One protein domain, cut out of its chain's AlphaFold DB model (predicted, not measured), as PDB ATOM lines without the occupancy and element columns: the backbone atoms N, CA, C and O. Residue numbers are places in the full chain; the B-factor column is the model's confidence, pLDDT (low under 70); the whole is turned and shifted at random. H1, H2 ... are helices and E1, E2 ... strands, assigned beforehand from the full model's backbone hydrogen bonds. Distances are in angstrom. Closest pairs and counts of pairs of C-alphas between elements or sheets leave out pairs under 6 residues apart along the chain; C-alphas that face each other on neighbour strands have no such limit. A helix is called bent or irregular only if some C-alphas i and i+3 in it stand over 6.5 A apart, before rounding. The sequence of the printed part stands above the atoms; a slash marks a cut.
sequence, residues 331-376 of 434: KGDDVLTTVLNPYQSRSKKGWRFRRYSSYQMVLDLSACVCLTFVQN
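What this domain is: This is residues 331 to 376 of the 434 residues of an uncharacterized protein of Tilletia indica (UniProt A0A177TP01). Two helices lie side by side and run opposite ways, a short H1 and a much longer H2, and between them in the chain comes a small two-stranded hairpin, E1 and E2, set beyond the last residues of H1. The turn of the hairpin and the last residues of H2 mark the two ends of the longest axis, and the helices meet through a part of H2 alone, residues 361 to 368. The printed part has 46 residues with two named helices and two named strands, in the order H1, E1, E2, H2; the sheet has the order E1 - E2 and is antiparallel. The class is mixed, helices and strands. The whole is loose, with a radius of gyration of the C-alphas of 12.3 A, and flat, with spans of 39 by 25 by 13 A.

How they stand to each other: H1, residues 334 to 343, touches H2, residues 358 to 375, which meets it with residues 361 to 368 alone. The closest C-alphas of the two are those of Val 339 and Leu 365, 7.1 A apart. Their lines stand at a shallow tilt of 23 degrees, opposite ways. H1 is irregular, but only just: C-alphas 339 and 342 are 6.8 A apart, and its line is a rough one. E1, residues 344 to 347, and E2, residues 350 to 353, form a hairpin of antiparallel neighbour strands, with 143 degrees between their directions. C-alphas 344 and 353 face each other at 4.6 A. N 345 and O 352 are within hydrogen-bond range at 2.8 A, and so are N 350 and O 347 at 3.0 A. The closest C-alphas of H1 and E2 are those of Tyr 343 and Phe 353, 5.6 A apart. E1 and H2 are apart. In H2 every O i to N i+4 pair is within hydrogen-bond range; in H1 4 of 6 are.

Where its parts are: H1 begins at C-alpha 334, at (20.089, 34.921, -33.156), and measures 14.9 A from first to last C-alpha. E1 follows with 9.5 A and E2 with 10.2 A; C-alpha 350, where E2 begins, is at (17.104, 23.807, -49.823). H2 is the longest helix, with 18 residues and 25.9 A, and ends at C-alpha 375, at (30.355, 43.135, -24.661).

The domain as a whole: The two C-alphas farthest apart are those of Lys 348 and Val 374, at 39.2 A. The first and last printed C-alphas, of Lys 331 and Asn 376, are 19.0 A apart. The printed part has no cut, and the links H1 to E1, E1 to E2 and E2 to H2 are tight. The mean pLDDT of the printed part is 70.9; residues 331 to 337, 355, 359 and 370 to 376 of this model are under 70.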
ATOM      1  N   LYS A 331      20.225  26.182 -29.157       37.78
ATOM      2  CA  LYS A 331      19.199  26.424 -30.190       37.78
ATOM      3  C   LYS A 331      18.406  27.692 -29.833       37.78
ATOM      4  O   LYS A 331      17.350  27.596 -29.214       37.78
ATOM      5  N   GLY A 332      18.918  28.854 -30.224       42.41
ATOM      6  CA  GLY A 332      18.334  30.156 -29.894       42.41
ATOM      7  C   GLY A 332      19.234  31.371 -30.146       42.41
ATOM      8  O   GLY A 332      18.729  32.486 -30.117       42.41
ATOM      9  N   ASP A 333      20.534  31.198 -30.420       58.03
ATOM     10  CA  ASP A 333      21.437  32.341 -30.614       58.03
ATOM     11  C   ASP A 333      21.252  33.036 -31.983       58.03
ATOM     12  O   ASP A 333      21.914  32.728 -32.984       58.03
ATOM     13  N   ASP A 334      20.367  34.040 -32.007       64.06
ATOM     14  CA  ASP A 334      20.089  34.921 -33.156       64.06
ATOM     15  C   ASP A 334      21.356  35.562 -33.748       64.06
ATOM     16  O   ASP A 334      21.449  35.772 -34.961       64.06
ATOM     17  N   VAL A 335      22.365  35.830 -32.911       66.88
ATOM     18  CA  VAL A 335      23.671  36.370 -33.328       66.88
ATOM     19  C   VAL A 335      24.361  35.416 -34.303       66.88
ATOM     20  O   VAL A 335      24.787  35.824 -35.382       66.88
ATOM     21  N   LEU A 336      24.420  34.127 -33.969       62.44
ATOM     22  CA  LEU A 336      25.111  33.107 -34.762       62.44
ATOM     23  C   LEU A 336      24.382  32.864 -36.095       62.44
ATOM     24  O   LEU A 336      25.012  32.724 -37.145       62.44
ATOM     25  N   THR A 337      23.048  32.928 -36.072       69.75
ATOM     26  CA  THR A 337      22.204  32.910 -37.277       69.75
ATOM     27  C   THR A 337      22.447  34.144 -38.154       69.75
ATOM     28  O   THR A 337      22.621  34.016 -39.366       69.75
ATOM     29  N   THR A 338      22.542  35.332 -37.554       74.44
ATOM     30  CA  THR A 338      22.800  36.600 -38.261       74.44
ATOM     31  C   THR A 338      24.173  36.613 -38.934       74.44
ATOM     32  O   THR A 338      24.277  37.028 -40.086       74.44
ATOM     33  N   VAL A 339      25.207  36.090 -38.269       74.94
ATOM     34  CA  VAL A 339      26.578  36.008 -38.808       74.94
ATOM     35  C   VAL A 339      26.700  34.956 -39.916       74.94
ATOM     36  O   VAL A 339      27.448  35.154 -40.871       74.94
ATOM     37  N   LEU A 340      25.941  33.858 -39.848       76.62
ATOM     38  CA  LEU A 340      25.942  32.826 -40.893       76.62
ATOM     39  C   LEU A 340      25.003  33.131 -42.074       76.62
ATOM     40  O   LEU A 340      25.203  32.572 -43.152       76.62
ATOM     41  N   ASN A 341      24.015  34.019 -41.923       79.12
ATOM     42  CA  ASN A 341      23.063  34.375 -42.985       79.12
ATOM     43  C   ASN A 341      23.713  34.859 -44.305       79.12
ATOM     44  O   ASN A 341      23.305  34.360 -45.356       79.12
ATOM     45  N   PRO A 342      24.739  35.742 -44.319       83.44
ATOM     46  CA  PRO A 342      25.440  36.147 -45.548       83.44
ATOM     47  C   PRO A 342      26.063  34.969 -46.308       83.44
ATOM     48  O   PRO A 342      26.140  34.966 -47.539       83.44
ATOM     49  N   TYR A 343      26.473  33.938 -45.569       81.81
ATOM     50  CA  TYR A 343      27.092  32.730 -46.097       81.81
ATOM     51  C   TYR A 343      26.079  31.718 -46.628       81.81
ATOM     52  O   TYR A 343      26.471  30.793 -47.340       81.81
ATOM     53  N   GLN A 344      24.789  31.881 -46.334       81.81
ATOM     54  CA  GLN A 344      23.730  31.001 -46.809       81.81
ATOM     55  C   GLN A 344      23.077  31.547 -48.091       81.81
ATOM     56  O   GLN A 344      22.888  32.746 -48.299       81.81
ATOM     57  N   SER A 345      22.715  30.647 -48.998       78.88
ATOM     58  CA  SER A 345      21.823  30.920 -50.119       78.88
ATOM     59  C   SER A 345      20.719  29.872 -50.170       78.88
ATOM     60  O   SER A 345      20.937  28.669 -50.004       78.88
ATOM     61  N   ARG A 346      19.490  30.337 -50.395       74.31
ATOM     62  CA  ARG A 346      18.329  29.465 -50.545       74.31
ATOM     63  C   ARG A 346      18.258  28.988 -51.993       74.31
ATOM     64  O   ARG A 346      17.985  29.767 -52.901       74.31
ATOM     65  N   SER A 347      18.526  27.706 -52.216       84.19
ATOM     66  CA  SER A 347      18.334  27.046 -53.509       84.19
ATOM     67  C   SER A 347      16.922  26.455 -53.597       84.19
ATOM     68  O   SER A 347      16.316  26.128 -52.577       84.19
ATOM     69  N   LYS A 348      16.435  26.189 -54.820       75.50
ATOM     70  CA  LYS A 348      15.237  25.354 -55.053       75.50
ATOM     71  C   LYS A 348      15.348  23.956 -54.408       75.50
ATOM     72  O   LYS A 348      14.338  23.304 -54.200       75.50
ATOM     73  N   LYS A 349      16.569  23.507 -54.074       86.75
ATOM     74  CA  LYS A 349      16.875  22.242 -53.375       86.75
ATOM     75  C   LYS A 349      17.282  22.438 -51.897       86.75
ATOM     76  O   LYS A 349      18.067  21.646 -51.385       86.75
ATOM     77  N   GLY A 350      16.820  23.505 -51.237       86.94
ATOM     78  CA  GLY A 350      17.104  23.807 -49.823       86.94
ATOM     79  C   GLY A 350      18.246  24.804 -49.593       86.94
ATOM     80  O   GLY A 350      18.792  25.385 -50.535       86.94
ATOM     81  N   TRP A 351      18.602  25.030 -48.326       77.69
ATOM     82  CA  TRP A 351      19.713  25.909 -47.944       77.69
ATOM     83  C   TRP A 351      21.062  25.332 -48.385       77.69
ATOM     84  O   TRP A 351      21.332  24.141 -48.227       77.69
ATOM     85  N   ARG A 352      21.920  26.184 -48.945       71.62
ATOM     86  CA  ARG A 352      23.292  25.855 -49.342       71.62
ATOM     87  C   ARG A 352      24.220  26.959 -48.871       71.62
ATOM     88  O   ARG A 352      23.851  28.126 -48.916       71.62
ATOM     89  N   PHE A 353      25.437  26.617 -48.477       72.75
ATOM     90  CA  PHE A 353      26.450  27.637 -48.233       72.75
ATOM     91  C   PHE A 353      27.012  28.143 -49.569       72.75
ATOM     92  O   PHE A 353      27.326  27.356 -50.469       72.75
ATOM     93  N   ARG A 354      27.106  29.467 -49.713       71.81
ATOM     94  CA  ARG A 354      27.797  30.141 -50.821       71.81
ATOM     95  C   ARG A 354      29.285  29.769 -50.787       71.81
ATOM     96  O   ARG A 354      29.837  29.489 -49.724       71.81
ATOM     97  N   ARG A 355      29.953  29.781 -51.948       62.66
ATOM     98  CA  ARG A 355      31.394  29.485 -52.071       62.66
ATOM     99  C   ARG A 355      32.261  30.646 -51.565       62.66
ATOM    100  O   ARG A 355      32.969  31.273 -52.344       62.66
ATOM    101  N   TYR A 356      32.214  30.918 -50.268       70.44
ATOM    102  CA  TYR A 356      33.230  31.734 -49.613       70.44
ATOM    103  C   TYR A 356      34.465  30.887 -49.304       70.44
ATOM    104  O   TYR A 356      34.374  29.669 -49.128       70.44
ATOM    105  N   SER A 357      35.625  31.538 -49.218       77.06
ATOM    106  CA  SER A 357      36.802  30.918 -48.612       77.06
ATOM    107  C   SER A 357      36.458  30.526 -47.175       77.06
ATOM    108  O   SER A 357      35.934  31.349 -46.424       77.06
ATOM    109  N   SER A 358      36.773  29.292 -46.770       75.25
ATOM    110  CA  SER A 358      36.548  28.827 -45.393       75.25
ATOM    111  C   SER A 358      37.253  29.708 -44.357       75.25
ATOM    112  O   SER A 358      36.807  29.777 -43.219       75.25
ATOM    113  N   TYR A 359      38.315  30.410 -44.761       67.56
ATOM    114  CA  TYR A 359      39.029  31.372 -43.928       67.56
ATOM    115  C   TYR A 359      38.219  32.641 -43.639       67.56
ATOM    116  O   TYR A 359      38.252  33.101 -42.507       67.56
ATOM    117  N   GLN A 360      37.444  33.167 -44.598       71.19
ATOM    118  CA  GLN A 360      36.630  34.368 -44.358       71.19
ATOM    119  C   GLN A 360      35.533  34.086 -43.327       71.19
ATOM    120  O   GLN A 360      35.365  34.837 -42.377       71.19
ATOM    121  N   MET A 361      34.869  32.933 -43.450       76.25
ATOM    122  CA  MET A 361      33.875  32.483 -42.474       76.25
ATOM    123  C   MET A 361      34.483  32.298 -41.073       76.25
ATOM    124  O   MET A 361      33.840  32.637 -40.086       76.25
ATOM    125  N   VAL A 362      35.713  31.780 -40.965       78.69
ATOM    126  CA  VAL A 362      36.406  31.639 -39.671       78.69
ATOM    127  C   VAL A 362      36.813  32.997 -39.094       78.69
ATOM    128  O   VAL A 362      36.644  33.200 -37.895       78.69
ATOM    129  N   LEU A 363      37.294  33.933 -39.921       77.69
ATOM    130  CA  LEU A 363      37.631  35.291 -39.487       77.69
ATOM    131  C   LEU A 363      36.397  36.023 -38.950       77.69
ATOM    132  O   LEU A 363      36.426  36.474 -37.807       77.69
ATOM    133  N   ASP A 364      35.300  36.052 -39.707       76.75
ATOM    134  CA  ASP A 364      34.052  36.697 -39.289       76.75
ATOM    135  C   ASP A 364      33.490  36.071 -37.999       76.75
ATOM    136  O   ASP A 364      33.145  36.790 -37.061       76.75
ATOM    137  N   LEU A 365      33.470  34.735 -37.894       80.12
ATOM    138  CA  LEU A 365      33.050  34.048 -36.665       80.12
ATOM    139  C   LEU A 365      33.969  34.380 -35.480       80.12
ATOM    140  O   LEU A 365      33.469  34.613 -34.381       80.12
ATOM    141  N   SER A 366      35.290  34.445 -35.684       80.50
ATOM    142  CA  SER A 366      36.239  34.810 -34.622       80.50
ATOM    143  C   SER A 366      36.055  36.259 -34.155       80.50
ATOM    144  O   SER A 366      36.052  36.516 -32.952       80.50
ATOM    145  N   ALA A 367      35.802  37.191 -35.080       74.31
ATOM    146  CA  ALA A 367      35.512  38.585 -34.766       74.31
ATOM    147  C   ALA A 367      34.216  38.714 -33.952       74.31
ATOM    148  O   ALA A 367      34.188  39.425 -32.947       74.31
ATOM    149  N   CYS A 368      33.166  37.977 -34.323       71.44
ATOM    150  CA  CYS A 368      31.917  37.953 -33.569       71.44
ATOM    151  C   CYS A 368      32.090  37.354 -32.168       71.44
ATOM    152  O   CYS A 368      31.647  37.980 -31.211       71.44
ATOM    153  N   VAL A 369      32.796  36.226 -32.011       77.56
ATOM    154  CA  VAL A 369      33.095  35.653 -30.681       77.56
ATOM    155  C   VAL A 369      33.859  36.657 -29.808       77.56
ATOM    156  O   VAL A 369      33.462  36.889 -28.665       77.56
ATOM    157  N   CYS A 370      34.886  37.322 -30.347       66.31
ATOM    158  CA  CYS A 370      35.623  38.370 -29.637       66.31
ATOM    159  C   CYS A 370      34.721  39.543 -29.215       66.31
ATOM    160  O   CYS A 370      34.770  39.967 -28.060       66.31
ATOM    161  N   LEU A 371      33.873  40.053 -30.113       62.50
ATOM    162  CA  LEU A 371      32.961  41.163 -29.812       62.50
ATOM    163  C   LEU A 371      31.921  40.781 -28.752       62.50
ATOM    164  O   LEU A 371      31.712  41.544 -27.808       62.50
ATOM    165  N   THR A 372      31.310  39.597 -28.852       62.16
ATOM    166  CA  THR A 372      30.325  39.118 -27.867       62.16
ATOM    167  C   THR A 372      30.969  38.888 -26.496       62.16
ATOM    168  O   THR A 372      30.386  39.260 -25.476       62.16
ATOM    169  N   PHE A 373      32.195  38.356 -26.448       58.03
ATOM    170  CA  PHE A 373      32.944  38.159 -25.201       58.03
ATOM    171  C   PHE A 373      33.354  39.483 -24.533       58.03
ATOM    172  O   PHE A 373      33.329  39.595 -23.309       58.03
ATOM    173  N   VAL A 374      33.695  40.511 -25.320       62.00
ATOM    174  CA  VAL A 374      33.997  41.857 -24.804       62.00
ATOM    175  C   VAL A 374      32.733  42.559 -24.294       62.00
ATOM    176  O   VAL A 374      32.769  43.157 -23.218       62.00
ATOM    177  N   GLN A 375      31.613  42.464 -25.019       55.03
ATOM    178  CA  GLN A 375      30.355  43.135 -24.661       55.03
ATOM    179  C   GLN A 375      29.654  42.521 -23.439       55.03
ATOM    180  O   GLN A 375      29.039  43.253 -22.668       55.03
ATOM    181  N   ASN A 376      29.775  41.207 -23.220       46.03
ATOM    182  CA  ASN A 376      29.121  40.511 -22.105       46.03
ATOM    183  C   ASN A 376      29.907  40.543 -20.778       46.03
ATOM    184  O   ASN A 376      29.511  39.876 -19.820       46.03
TER     185      ASN A 376